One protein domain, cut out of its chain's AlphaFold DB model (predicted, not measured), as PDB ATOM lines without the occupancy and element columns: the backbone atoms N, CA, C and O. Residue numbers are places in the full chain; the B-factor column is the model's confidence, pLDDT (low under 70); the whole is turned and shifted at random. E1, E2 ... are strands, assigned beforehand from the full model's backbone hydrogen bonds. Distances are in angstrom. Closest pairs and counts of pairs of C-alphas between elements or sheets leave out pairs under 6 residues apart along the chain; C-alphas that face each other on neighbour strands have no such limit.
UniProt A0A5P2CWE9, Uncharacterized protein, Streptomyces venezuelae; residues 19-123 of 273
ATOM      1  N   ASP A  19     155.385 194.478 155.454       96.12
ATOM      2  CA  ASP A  19     153.970 194.290 155.812       96.12
ATOM      3  C   ASP A  19     153.056 195.412 155.286       96.12
ATOM      4  O   ASP A  19     151.888 195.187 154.982       96.12
ATOM      5  N   GLN A  20     153.582 196.633 155.148       96.19
ATOM      6  CA  GLN A  20     152.851 197.758 154.558       96.19
ATOM      7  C   GLN A  20     152.799 197.677 153.028       96.19
ATOM      8  O   GLN A  20     151.844 198.164 152.423       96.19
ATOM      9  N   LEU A  21     153.834 197.108 152.407       96.56
ATOM     10  CA  LEU A  21     153.959 196.970 150.957       96.56
ATOM     11  C   LEU A  21     153.223 195.741 150.416       96.56
ATOM     12  O   LEU A  21     152.807 195.761 149.267       96.56
ATOM     13  N   ASP A  22     152.977 194.722 151.238       95.44
ATOM     14  CA  ASP A  22     152.211 193.533 150.843       95.44
ATOM     15  C   ASP A  22     150.750 193.862 150.468       95.44
ATOM     16  O   ASP A  22     150.111 193.121 149.726       95.44
ATOM     17  N   ALA A  23     150.223 194.997 150.943       95.88
ATOM     18  CA  ALA A  23     148.898 195.507 150.582       95.88
ATOM     19  C   ALA A  23     148.869 196.285 149.251       95.88
ATOM     20  O   ALA A  23     147.815 196.799 148.870       95.88
ATOM     21  N   TRP A  24     150.011 196.438 148.573       96.62
ATOM     22  CA  TRP A  24     150.096 197.151 147.304       96.62
ATOM     23  C   TRP A  24     149.822 196.239 146.117       96.62
ATOM     24  O   TRP A  24     150.355 195.137 146.008       96.62
ATOM     25  N   ILE A  25     149.041 196.759 145.178       95.75
ATOM     26  CA  ILE A  25     148.757 196.130 143.895       95.75
ATOM     27  C   ILE A  25     149.700 196.740 142.860       95.75
ATOM     28  O   ILE A  25     149.844 197.962 142.778       95.75
ATOM     29  N   VAL A  26     150.343 195.885 142.064       93.94
ATOM     30  CA  VAL A  26     151.224 196.292 140.966       93.94
ATOM     31  C   VAL A  26     150.737 195.653 139.672       93.94
ATOM     32  O   VAL A  26     150.663 194.432 139.557       93.94
ATOM     33  N   GLN A  27     150.422 196.485 138.685       91.56
ATOM     34  CA  GLN A  27     149.962 196.068 137.364       91.56
ATOM     35  C   GLN A  27     150.902 196.616 136.294       91.56
ATOM     36  O   GLN A  27     151.257 197.792 136.313       91.56
ATOM     37  N   SER A  28     151.310 195.778 135.341       87.12
ATOM     38  CA  SER A  28     152.051 196.254 134.167       87.12
ATOM     39  C   SER A  28     151.131 197.087 133.273       87.12
ATOM     40  O   SER A  28     149.999 196.686 133.008       87.12
ATOM     41  N   THR A  29     151.610 198.229 132.780       85.38
ATOM     42  CA  THR A  29     150.832 199.116 131.896       85.38
ATOM     43  C   THR A  29     150.906 198.719 130.419       85.38
ATOM     44  O   THR A  29     150.335 199.403 129.574       85.38
ATOM     45  N   GLY A  30     151.657 197.668 130.066       77.25
ATOM     46  CA  GLY A  30     151.907 197.266 128.672       77.25
ATOM     47  C   GLY A  30     152.851 198.199 127.894       77.25
ATOM     48  O   GLY A  30     153.457 197.773 126.921       77.25
ATOM     49  N   GLN A  31     153.058 199.435 128.360       74.88
ATOM     50  CA  GLN A  31     154.038 200.399 127.836       74.88
ATOM     51  C   GLN A  31     155.387 200.313 128.574       74.88
ATOM     52  O   GLN A  31     156.140 201.280 128.645       74.88
ATOM     53  N   GLY A  32     155.648 199.161 129.200       73.81
ATOM     54  CA  GLY A  32     156.810 198.914 130.048       73.81
ATOM     55  C   GLY A  32     156.894 199.794 131.288       73.81
ATOM     56  O   GLY A  32     157.990 200.030 131.769       73.81
ATOM     57  N   GLY A  33     155.760 200.268 131.809       83.25
ATOM     58  CA  GLY A  33     155.643 200.871 133.134       83.25
ATOM     59  C   GLY A  33     154.798 200.014 134.077       83.25
ATOM     60  O   GLY A  33     154.250 198.980 133.690       83.25
ATOM     61  N   TYR A  34     154.657 200.481 135.312       88.38
ATOM     62  CA  TYR A  34     153.838 199.859 136.346       88.38
ATOM     63  C   TYR A  34     152.825 200.850 136.902       88.38
ATOM     64  O   TYR A  34     153.201 201.915 137.386       88.38
ATOM     65  N   ALA A  35     151.548 200.495 136.879       92.31
ATOM     66  CA  ALA A  35     150.543 201.130 137.712       92.31
ATOM     67  C   ALA A  35     150.611 200.485 139.098       92.31
ATOM     68  O   ALA A  35     150.544 199.265 139.234       92.31
ATOM     69  N   THR A  36     150.796 201.306 140.124       94.50
ATOM     70  CA  THR A  36     150.909 200.858 141.513       94.50
ATOM     71  C   THR A  36     149.873 201.567 142.359       94.50
ATOM     72  O   THR A  36     149.709 202.781 142.238       94.50
ATOM     73  N   GLU A  37     149.194 200.838 143.232       97.00
ATOM     74  CA  GLU A  37     148.230 201.421 144.160       97.00
ATOM     75  C   GLU A  37     148.236 200.701 145.504       97.00
ATOM     76  O   GLU A  37     148.460 199.495 145.585       97.00
ATOM     77  N   GLY A  38     148.012 201.448 146.580       97.12
ATOM     78  CA  GLY A  38     148.027 200.898 147.928       97.12
ATOM     79  C   GLY A  38     148.011 201.974 149.012       97.12
ATOM     80  O   GLY A  38     147.937 203.172 148.718       97.12
ATOM     81  N   PRO A  39     148.044 201.574 150.292       97.56
ATOM     82  CA  PRO A  39     148.067 202.510 151.407       97.56
ATOM     83  C   PRO A  39     149.438 203.185 151.531       97.56
ATOM     84  O   PRO A  39     150.485 202.536 151.529       97.56
ATOM     85  N   CYS A  40     149.448 204.509 151.690       95.94
ATOM     86  CA  CYS A  40     150.667 205.257 151.972       95.94
ATOM     87  C   CYS A  40     151.288 204.793 153.307       95.94
ATOM     88  O   CYS A  40     150.615 204.892 154.335       95.94
ATOM     89  N   PRO A  41     152.581 204.413 153.353       95.75
ATOM     90  CA  PRO A  41     153.241 203.977 154.591       95.75
ATOM     91  C   PRO A  41     153.257 205.017 155.722       95.75
ATOM     92  O   PRO A  41     153.506 204.663 156.873       95.75
ATOM     93  N   ALA A  42     153.015 206.293 155.401       93.94
ATOM     94  CA  ALA A  42     153.047 207.400 156.350       93.94
ATOM     95  C   ALA A  42     151.664 207.782 156.895       93.94
ATOM     96  O   ALA A  42     151.508 207.941 158.100       93.94
ATOM     97  N   CYS A  43     150.674 207.977 156.016       94.62
ATOM     98  CA  CYS A  43     149.337 208.433 156.415       94.62
ATOM     99  C   CYS A  43     148.258 207.345 156.354       94.62
ATOM    100  O   CYS A  43     147.137 207.597 156.775       94.62
ATOM    101  N   GLY A  44     148.559 206.161 155.811       96.12
ATOM    102  CA  GLY A  44     147.609 205.058 155.651       96.12
ATOM    103  C   GLY A  44     146.569 205.253 154.542       96.12
ATOM    104  O   GLY A  44     145.904 204.294 154.166       96.12
ATOM    105  N   HIS A  45     146.433 206.457 153.978       96.62
ATOM    106  CA  HIS A  45     145.480 206.717 152.901       96.62
ATOM    107  C   HIS A  45     145.901 206.057 151.590       96.62
ATOM    108  O   HIS A  45     147.086 206.025 151.243       96.62
ATOM    109  N   HIS A  46     144.905 205.583 150.846       97.31
ATOM    110  CA  HIS A  46     145.096 204.990 149.533       97.31
ATOM    111  C   HIS A  46     145.675 206.014 148.544       97.31
ATOM    112  O   HIS A  46     145.274 207.181 148.518       97.31
ATOM    113  N   THR A  47     146.645 205.583 147.747       96.62
ATOM    114  CA  THR A  47     147.315 206.400 146.736       96.62
ATOM    115  C   THR A  47     147.693 205.525 145.547       96.62
ATOM    116  O   THR A  47     148.097 204.380 145.731       96.62
ATOM    117  N   ALA A  48     147.617 206.095 144.348       94.31
ATOM    118  CA  ALA A  48     148.019 205.443 143.105       94.31
ATOM    119  C   ALA A  48     149.143 206.235 142.430       94.31
ATOM    120  O   ALA A  48     149.194 207.464 142.542       94.31
ATOM    121  N   GLN A  49     150.073 205.535 141.784       91.00
ATOM    122  CA  GLN A  49     151.234 206.119 141.114       91.00
ATOM    123  C   GLN A  49     151.633 205.252 139.923       91.00
ATOM    124  O   GLN A  49     151.656 204.023 140.026       91.00
ATOM    125  N   THR A  50     152.025 205.891 138.825       89.19
ATOM    126  CA  THR A  50     152.663 205.199 137.705       89.19
ATOM    127  C   THR A  50     154.173 205.261 137.879       89.19
ATOM    128  O   THR A  50     154.760 206.340 137.958       89.19
ATOM    129  N   VAL A  51     154.806 204.097 137.936       82.94
ATOM    130  CA  VAL A  51     156.249 203.933 138.049       82.94
ATOM    131  C   VAL A  51     156.785 203.495 136.699       82.94
ATOM    132  O   VAL A  51     156.477 202.406 136.221       82.94
ATOM    133  N   SER A  52     157.611 204.331 136.085       77.19
ATOM    134  CA  SER A  52     158.364 203.930 134.903       77.19
ATOM    135  C   SER A  52     159.719 203.337 135.330       77.19
ATOM    136  O   SER A  52     160.441 203.954 136.126       77.19
ATOM    137  N   PRO A  53     160.108 202.149 134.831       65.06
ATOM    138  CA  PRO A  53     161.466 201.639 134.978       65.06
ATOM    139  C   PRO A  53     162.467 202.499 134.197       65.06
ATOM    140  O   PRO A  53     163.642 202.512 134.536       65.06
ATOM    141  N   GLN A  54     162.035 203.301 133.229       61.91
ATOM    142  CA  GLN A  54     162.872 204.344 132.643       61.91
ATOM    143  C   GLN A  54     162.647 205.645 133.421       61.91
ATOM    144  O   GLN A  54     161.500 206.034 133.645       61.91
ATOM    145  N   ALA A  55     163.718 206.309 133.876       52.59
ATOM    146  CA  ALA A  55     163.580 207.639 134.470       52.59
ATOM    147  C   ALA A  55     162.796 208.532 133.488       52.59
ATOM    148  O   ALA A  55     163.071 208.461 132.289       52.59
ATOM    149  N   PRO A  56     161.802 209.314 133.949       46.28
ATOM    150  CA  PRO A  56     160.994 210.131 133.061       46.28
ATOM    151  C   PRO A  56     161.909 211.162 132.417       46.28
ATOM    152  O   PRO A  56     162.393 212.085 133.067       46.28
ATOM    153  N   ILE A  57     162.187 210.966 131.139       44.94
ATOM    154  CA  ILE A  57     162.875 211.942 130.320       44.94
ATOM    155  C   ILE A  57     161.892 212.224 129.215       44.94
ATOM    156  O   ILE A  57     161.518 211.326 128.470       44.94
ATOM    157  N   GLU A  58     161.444 213.474 129.163       37.59
ATOM    158  CA  GLU A  58     160.464 214.026 128.221       37.59
ATOM    159  C   GLU A  58     160.903 213.929 126.741       37.59
ATOM    160  O   GLU A  58     160.366 214.621 125.883       37.59
ATOM    161  N   ALA A  59     161.885 213.093 126.409       35.25
ATOM    162  CA  ALA A  59     162.285 212.817 125.047       35.25
ATOM    163  C   ALA A  59     161.554 211.564 124.561       35.25
ATOM    164  O   ALA A  59     161.863 210.452 124.987       35.25
ATOM    165  N   GLU A  60     160.610 211.773 123.646       31.92
ATOM    166  CA  GLU A  60     160.046 210.765 122.748       31.92
ATOM    167  C   GLU A  60     161.160 209.858 122.201       31.92
ATOM    168  O   GLU A  60     161.834 210.163 121.219       31.92
ATOM    169  N   SER A  61     161.390 208.725 122.851       36.38
ATOM    170  CA  SER A  61     162.143 207.633 122.264       36.38
ATOM    171  C   SER A  61     161.331 206.376 122.494       36.38
ATOM    172  O   SER A  61     161.114 205.956 123.629       36.38
ATOM    173  N   THR A  62     160.848 205.812 121.396       36.59
ATOM    174  CA  THR A  62     160.147 204.531 121.283       36.59
ATOM    175  C   THR A  62     161.105 203.365 121.545       36.59
ATOM    176  O   THR A  62     161.195 202.432 120.749       36.59
ATOM    177  N   ALA A  63     161.889 203.443 122.621       41.78
ATOM    178  CA  ALA A  63     162.689 202.328 123.083       41.78
ATOM    179  C   ALA A  63     161.721 201.288 123.643       41.78
ATOM    180  O   ALA A  63     161.057 201.527 124.650       41.78
ATOM    181  N   GLU A  64     161.627 200.166 122.937       38.56
ATOM    182  CA  GLU A  64     160.892 198.975 123.337       38.56
ATOM    183  C   GLU A  64     161.256 198.641 124.786       38.56
ATOM    184  O   GLU A  64     162.388 198.273 125.110       38.56
ATOM    185  N   ALA A  65     160.318 198.928 125.684       45.78
ATOM    186  CA  ALA A  65     160.545 198.860 127.107       45.78
ATOM    187  C   ALA A  65     160.588 197.384 127.505       45.78
ATOM    188  O   ALA A  65     159.557 196.745 127.702       45.78
ATOM    189  N   LEU A  66     161.804 196.835 127.568       45.62
ATOM    190  CA  LEU A  66     162.052 195.508 128.115       45.62
ATOM    191  C   LEU A  66     161.397 195.439 129.504       45.62
ATOM    192  O   LEU A  66     161.721 196.277 130.353       45.62
ATOM    193  N   PRO A  67     160.482 194.484 129.760       51.84
ATOM    194  CA  PRO A  67     159.971 194.282 131.104       51.84
ATOM    195  C   PRO A  67     161.182 193.941 131.975       51.84
ATOM    196  O   PRO A  67     161.949 193.046 131.609       51.84
ATOM    197  N   PRO A  68     161.438 194.659 133.079       53.31
ATOM    198  CA  PRO A  68     162.586 194.344 133.897       53.31
ATOM    199  C   PRO A  68     162.326 192.978 134.523       53.31
ATOM    200  O   PRO A  68     161.662 192.873 135.543       53.31
ATOM    201  N   GLU A  69     162.914 191.916 133.974       62.56
ATOM    202  CA  GLU A  69     162.988 190.579 134.590       62.56
ATOM    203  C   GLU A  69     163.680 190.606 135.977       62.56
ATOM    204  O   GLU A  69     163.994 189.573 136.563       62.56
ATOM    205  N   ARG A  70     163.986 191.802 136.496       72.00
ATOM    206  CA  ARG A  70     164.829 192.094 137.642       72.00
ATOM    207  C   ARG A  70     164.237 193.211 138.494       72.00
ATOM    208  O   ARG A  70     163.460 194.055 138.053       72.00
ATOM    209  N   ARG A  71     164.674 193.210 139.744       85.00
ATOM    210  CA  ARG A  71     164.304 194.159 140.788       85.00
ATOM    211  C   ARG A  71     164.648 195.604 140.403       85.00
ATOM    212  O   ARG A  71     165.762 195.892 139.961       85.00
ATOM    213  N   THR A  72     163.679 196.499 140.591       86.94
ATOM    214  CA  THR A  72     163.764 197.912 140.197       86.94
ATOM    215  C   THR A  72     163.356 198.835 141.344       86.94
ATOM    216  O   THR A  72     162.169 199.012 141.613       86.94
ATOM    217  N   THR A  73     164.323 199.469 142.006       89.88
ATOM    218  CA  THR A  73     164.076 200.396 143.124       89.88
ATOM    219  C   THR A  73     163.717 201.801 142.651       89.88
ATOM    220  O   THR A  73     164.460 202.419 141.885       89.88
ATOM    221  N   ARG A  74     162.595 202.351 143.128       88.94
ATOM    222  CA  ARG A  74     162.111 203.694 142.762       88.94
ATOM    223  C   ARG A  74     161.629 204.485 143.974       88.94
ATOM    224  O   ARG A  74     161.303 203.922 145.021       88.94
ATOM    225  N   GLN A  75     161.594 205.809 143.816       90.69
ATOM    226  CA  GLN A  75     160.942 206.707 144.763       90.69
ATOM    227  C   GLN A  75     159.442 206.752 144.489       90.69
ATOM    228  O   GLN A  75     159.009 207.045 143.378       90.69
ATOM    229  N   PHE A  76     158.671 206.540 145.545       91.88
ATOM    230  CA  PHE A  76     157.225 206.671 145.571       91.88
ATOM    231  C   PHE A  76     156.857 207.890 146.406       91.88
ATOM    232  O   PHE A  76     157.460 208.128 147.455       91.88
ATOM    233  N   ARG A  77     155.858 208.659 145.981       92.12
ATOM    234  CA  ARG A  77     155.361 209.828 146.714       92.12
ATOM    235  C   ARG A  77     153.866 209.691 146.949       92.12
ATOM    236  O   ARG A  77     153.116 209.318 146.058       92.12
ATOM    237  N   CYS A  78     153.423 210.013 148.160       93.38
ATOM    238  CA  CYS A  78     151.999 210.005 148.462       93.38
ATOM    239  C   CYS A  78     151.273 211.053 147.610       93.38
ATOM    240  O   CYS A  78     151.580 212.240 147.718       93.38
ATOM    241  N   ALA A  79     150.283 210.605 146.843       94.06
ATOM    242  CA  ALA A  79     149.380 211.415 146.032       94.06
ATOM    243  C   ALA A  79     147.908 211.194 146.438       94.06
ATOM    244  O   ALA A  79     147.006 211.350 145.620       94.06
ATOM    245  N   CYS A  80     147.650 210.806 147.697       95.00
ATOM    246  CA  CYS A  80     146.283 210.604 148.182       95.00
ATOM    247  C   CYS A  80     145.447 211.905 148.093       95.00
ATOM    248  O   CYS A  80     146.000 213.004 148.196       95.00
ATOM    249  N   PRO A  81     144.118 211.813 147.920       94.56
ATOM    250  CA  PRO A  81     143.262 212.992 147.773       94.56
ATOM    251  C   PRO A  81     142.912 213.668 149.110       94.56
ATOM    252  O   PRO A  81     142.223 214.683 149.118       94.56
ATOM    253  N   VAL A  82     143.339 213.103 150.244       94.50
ATOM    254  CA  VAL A  82     142.964 213.595 151.574       94.50
ATOM    255  C   VAL A  82     143.774 214.836 151.939       94.50
ATOM    256  O   VAL A  82     144.990 214.883 151.748       94.50
ATOM    257  N   GLU A  83     143.100 215.838 152.498       91.81
ATOM    258  CA  GLU A  83     143.748 217.042 152.998       91.81
ATOM    259  C   GLU A  83     144.557 216.747 154.269       91.81
ATOM    260  O   GLU A  83     144.096 216.087 155.202       91.81
ATOM    261  N   HIS A  84     145.791 217.247 154.304       89.88
ATOM    262  CA  HIS A  84     146.717 217.038 155.409       89.88
ATOM    263  C   HIS A  84     147.117 218.391 156.016       89.88
ATOM    264  O   HIS A  84     147.849 219.139 155.366       89.88
ATOM    265  N   PRO A  85     146.715 218.696 157.269       85.75
ATOM    266  CA  PRO A  85     146.963 220.001 157.898       85.75
ATOM    267  C   PRO A  85     148.443 220.400 157.992       85.75
ATOM    268  O   PRO A  85     148.766 221.581 158.025       85.75
ATOM    269  N   ALA A  86     149.348 219.418 158.028       80.81
ATOM    270  CA  ALA A  86     150.795 219.619 158.128       80.81
ATOM    271  C   ALA A  86     151.543 219.341 156.808       80.81
ATOM    272  O   ALA A  86     152.748 219.088 156.819       80.81
ATOM    273  N   ARG A  87     150.847 219.344 155.663       85.69
ATOM    274  CA  ARG A  87     151.467 219.093 154.355       85.69
ATOM    275  C   ARG A  87     152.518 220.172 154.031       85.69
ATOM    276  O   ARG A  87     152.208 221.358 154.142       85.69
ATOM    277  N   PRO A  88     153.724 219.800 153.558       82.94
ATOM    278  CA  PRO A  88     154.705 220.769 153.077       82.94
ATOM    279  C   PRO A  88     154.134 221.619 151.937       82.94
ATOM    280  O   PRO A  88     153.485 221.084 151.040       82.94
ATOM    281  N   SER A  89     154.438 222.919 151.914       82.00
ATOM    282  CA  SER A  89     153.965 223.841 150.865       82.00
ATOM    283  C   SER A  89     154.406 223.439 149.451       82.00
ATOM    284  O   SER A  89     153.717 223.743 148.483       82.00
ATOM    285  N   ALA A  90     155.524 222.718 149.328       79.19
ATOM    286  CA  ALA A  90     156.028 222.198 148.059       79.19
ATOM    287  C   ALA A  90     155.242 220.983 147.517       79.19
ATOM    288  O   ALA A  90     155.412 220.621 146.354       79.19
ATOM    289  N   ALA A  91     154.416 220.315 148.332       83.00
ATOM    290  CA  ALA A  91     153.629 219.167 147.892       83.00
ATOM    291  C   ALA A  91     152.264 219.621 147.356       83.00
ATOM    292  O   ALA A  91     151.444 220.171 148.089       83.00
ATOM    293  N   THR A  92     152.003 219.353 146.078       83.12
ATOM    294  CA  THR A  92     150.740 219.715 145.414       83.12
ATOM    295  C   THR A  92     149.602 218.750 145.748       83.12
ATOM    296  O   THR A  92     148.445 219.167 145.815       83.12
ATOM    297  N   THR A  93     149.914 217.486 146.040       87.62
ATOM    298  CA  THR A  93     148.953 216.419 146.368       87.62
ATOM    299  C   THR A  93     149.448 215.544 147.524       87.62
ATOM    300  O   THR A  93     150.621 215.597 147.908       87.62
ATOM    301  N   GLY A  94     148.535 214.761 148.111       91.38
ATOM    302  CA  GLY A  94     148.837 213.801 149.167       91.38
ATOM    303  C   GLY A  94     149.387 214.398 150.449       91.38
ATOM    304  O   GLY A  94     149.321 215.598 150.710       91.38
ATOM    305  N   CYS A  95     149.960 213.528 151.276       91.75
ATOM    306  CA  CYS A  95     150.559 213.944 152.533       91.75
ATOM    307  C   CYS A  95     151.941 214.580 152.327       91.75
ATOM    308  O   CYS A  95     152.468 215.151 153.265       91.75
ATOM    309  N   GLY A  96     152.544 214.498 151.134       87.75
ATOM    310  CA  GLY A  96     153.872 215.049 150.837       87.75
ATOM    311  C   GLY A  96     155.058 214.184 151.286       87.75
ATOM    312  O   GLY A  96     156.201 214.545 151.015       87.75
ATOM    313  N   ARG A  97     154.816 213.037 151.937       90.94
ATOM    314  CA  ARG A  97     155.861 212.049 152.254       90.94
ATOM    315  C   ARG A  97     156.193 211.181 151.046       90.94
ATOM    316  O   ARG A  97     155.353 210.953 150.172       90.94
ATOM    317  N   TRP A  98     157.407 210.651 151.048       92.00
ATOM    318  CA  TRP A  98     157.898 209.718 150.046       92.00
ATOM    319  C   TRP A  98     158.618 208.542 150.709       92.00
ATOM    320  O   TRP A  98     159.031 208.638 151.864       92.00
ATOM    321  N   TRP A  99     158.738 207.434 149.989       94.38
ATOM    322  CA  TRP A  99     159.454 206.234 150.416       94.38
ATOM    323  C   TRP A  99     160.144 205.584 149.218       94.38
ATOM    324  O   TRP A  99     159.911 205.961 148.067       94.38
ATOM    325  N   LEU A 100     161.012 204.617 149.497       93.31
ATOM    326  CA  LEU A 100     161.642 203.777 148.487       93.31
ATOM    327  C   LEU A 100     161.021 202.388 148.546       93.31
ATOM    328  O   LEU A 100     160.868 201.824 149.630       93.31
ATOM    329  N   ALA A 101     160.689 201.845 147.387       93.88
ATOM    330  CA  ALA A 101     160.297 200.452 147.240       93.88
ATOM    331  C   ALA A 101     160.873 199.913 145.932       93.88
ATOM    332  O   ALA A 101     161.121 200.676 144.991       93.88
ATOM    333  N   ALA A 102     161.104 198.609 145.888       92.44
ATOM    334  CA  ALA A 102     161.501 197.930 144.672       92.44
ATOM    335  C   ALA A 102     160.308 197.211 144.059       92.44
ATOM    336  O   ALA A 102     159.566 196.531 144.757       92.44
ATOM    337  N   VAL A 103     160.128 197.374 142.753       91.56
ATOM    338  CA  VAL A 103     159.224 196.537 141.968       91.56
ATOM    339  C   VAL A 103     160.001 195.285 141.586       91.56
ATOM    340  O   VAL A 103     161.077 195.387 140.995       91.56
ATOM    341  N   GLU A 104     159.496 194.112 141.945       90.62
ATOM    342  CA  GLU A 104     160.136 192.834 141.622       90.62
ATOM    343  C   GLU A 104     159.108 191.799 141.158       90.62
ATOM    344  O   GLU A 104     157.945 191.860 141.577       90.62
ATOM    345  N   PRO A 105     159.509 190.864 140.277       88.94
ATOM    346  CA  PRO A 105     158.627 189.790 139.854       88.94
ATOM    347  C   PRO A 105     158.248 188.917 141.059       88.94
ATOM    348  O   PRO A 105     159.089 188.576 141.893       88.94
ATOM    349  N   TRP A 106     156.967 188.566 141.153       88.25
ATOM    350  CA  TRP A 106     156.427 187.601 142.108       88.25
ATOM    351  C   TRP A 106     156.000 186.341 141.362       88.25
ATOM    352  O   TRP A 106     155.340 186.432 140.330       88.25
ATOM    353  N   GLY A 107     156.282 185.178 141.945       83.94
ATOM    354  CA  GLY A 107     155.841 183.889 141.423       83.94
ATOM    355  C   GLY A 107     156.823 183.277 140.427       83.94
ATOM    356  O   GLY A 107     157.755 183.924 139.949       83.94
ATOM    357  N   ASP A 108     156.622 181.993 140.143       71.88
ATOM    358  CA  ASP A 108     157.539 181.210 139.320       71.88
ATOM    359  C   ASP A 108     157.298 181.486 137.822       71.88
ATOM    360  O   ASP A 108     156.481 180.844 137.158       71.88
ATOM    361  N   GLY A 109     158.027 182.455 137.266       64.69
ATOM    362  CA  GLY A 109     158.145 182.657 135.818       64.69
ATOM    363  C   GLY A 109     156.913 183.283 135.158       64.69
ATOM    364  O   GLY A 109     156.395 184.266 135.657       64.69
ATOM    365  N   ALA A 110     156.480 182.757 134.005       65.12
ATOM    366  CA  ALA A 110     155.337 183.255 133.220       65.12
ATOM    367  C   ALA A 110     154.017 182.502 133.510       65.12
ATOM    368  O   ALA A 110     153.087 182.524 132.703       65.12
ATOM    369  N   GLY A 111     153.953 181.765 134.624       67.44
ATOM    370  CA  GLY A 111     152.789 180.960 134.988       67.44
ATOM    371  C   GLY A 111     151.587 181.787 135.482       67.44
ATOM    372  O   GLY A 111     151.717 182.975 135.758       67.44
ATOM    373  N   PRO A 112     150.413 181.164 135.685       60.22
ATOM    374  CA  PRO A 112     149.180 181.818 136.161       60.22
ATOM    375  C   PRO A 112     149.222 182.371 137.608       60.22
ATOM    376  O   PRO A 112     148.189 182.757 138.148       60.22
ATOM    377  N   GLY A 113     150.399 182.433 138.235       69.19
ATOM    378  CA  GLY A 113     150.668 183.130 139.502       69.19
ATOM    379  C   GLY A 113     151.822 184.136 139.402       69.19
ATOM    380  O   GLY A 113     152.288 184.638 140.423       69.19
ATOM    381  N   ALA A 114     152.294 184.393 138.181       80.06
ATOM    382  CA  ALA A 114     153.293 185.394 137.874       80.06
ATOM    383  C   ALA A 114     152.689 186.790 137.985       80.06
ATOM    384  O   ALA A 114     151.650 187.087 137.395       80.06
ATOM    385  N   GLY A 115     153.356 187.663 138.718       88.00
ATOM    386  CA  GLY A 115     152.934 189.038 138.888       88.00
ATOM    387  C   GLY A 115     154.093 189.923 139.288       88.00
ATOM    388  O   GLY A 115     155.263 189.571 139.146       88.00
ATOM    389  N   TRP A 116     153.750 191.085 139.814       90.81
ATOM    390  CA  TRP A 116     154.707 192.041 140.342       90.81
ATOM    391  C   TRP A 116     154.303 192.367 141.769       90.81
ATOM    392  O   TRP A 116     153.115 192.478 142.072       90.81
ATOM    393  N   ARG A 117     155.288 192.530 142.646       93.62
ATOM    394  CA  ARG A 117     155.069 193.041 144.002       93.62
ATOM    395  C   ARG A 117     155.982 194.216 144.285       93.62
ATOM    396  O   ARG A 117     156.998 194.409 143.615       93.62
ATOM    397  N   LEU A 118     155.632 194.956 145.331       94.31
ATOM    398  CA  LEU A 118     156.563 195.866 145.974       94.31
ATOM    399  C   LEU A 118     157.323 195.138 147.083       94.31
ATOM    400  O   LEU A 118     156.735 194.427 147.898       94.31
ATOM    401  N   SER A 119     158.633 195.347 147.134       94.06
ATOM    402  CA  SER A 119     159.475 194.928 148.247       94.06
ATOM    403  C   SER A 119     160.142 196.124 148.914       94.06
ATOM    404  O   SER A 119     160.453 197.141 148.282       94.06
ATOM    405  N   ALA A 120     160.335 196.021 150.227       93.38
ATOM    406  CA  ALA A 120     161.039 197.035 150.993       93.38
ATOM    407  C   ALA A 120     162.493 197.128 150.517       93.38
ATOM    408  O   ALA A 120     163.151 196.118 150.243       93.38
ATOM    409  N   GLN A 121     163.021 198.350 150.425       89.25
ATOM    410  CA  GLN A 121     164.406 198.535 150.018       89.25
ATOM    411  C   GLN A 121     165.363 198.274 151.184       89.25
ATOM    412  O   GLN A 121     165.478 199.095 152.091       89.25
ATOM    413  N   VAL A 122     166.069 197.141 151.133       87.00
ATOM    414  CA  VAL A 122     166.992 196.710 152.199       87.00
ATOM    415  C   VAL A 122     168.439 197.140 151.974       87.00
ATOM    416  O   VAL A 122     169.164 197.339 152.946       87.00
ATOM    417  N   ASP A 123     168.871 197.319 150.720       88.94
ATOM    418  CA  ASP A 123     170.236 197.766 150.428       88.94
ATOM    419  C   ASP A 123     170.325 199.302 150.554       88.94
ATOM    420  O   ASP A 123     169.703 200.024 149.755       88.94
TER     421      ASP A 123
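This is residues 19 to 123 of the 273 residues of an uncharacterized protein of Streptomyces venezuelae (UniProt A0A5P2CWE9). Amid little regular structure, two small three-stranded sheets, E1 E2 E3 and E4 E5 E6, sit partly face to face as a loosely closed barrel, and residues 56 to 61 stick out. The printed part has 105 residues, 37 in named strands, E1 to E6, with no named helix: all strand, both sheets antiparallel. It is compact, radius of gyration of the C-alphas 14.7 A, spanning 45 by 36 by 26 A.

Start at E5, residues 98 to 106, the inner strand between E4, 72 to 77, and E6, 115 to 120, in a strongly twisted meander of successive antiparallel neighbours; N 74 and O 101 are 2.9 A apart, N 104 and O 117 3.0 A. In the other meander find E1, 25 to 28, E2, 34 to 39, and E3, 46 to 51; N 27 and O 35 are 2.8 A apart, N 36 and O 49 2.9 A. The closest C-alphas of E1 and E6, Val 26 and Trp 116, are 5.5 A apart.

Find C-alpha 25 at (148.757, 196.130, 143.895), opening E1; E5 runs 23.5 A from C-alpha 98 to C-alpha 106; E6 ends at C-alpha 120 at (161.039, 197.035, 150.993).

Links E3 to E4 and E4 to E5 are long; residues 53 to 69 and 109 to 113 have pLDDT under 70; the printed part has no cut.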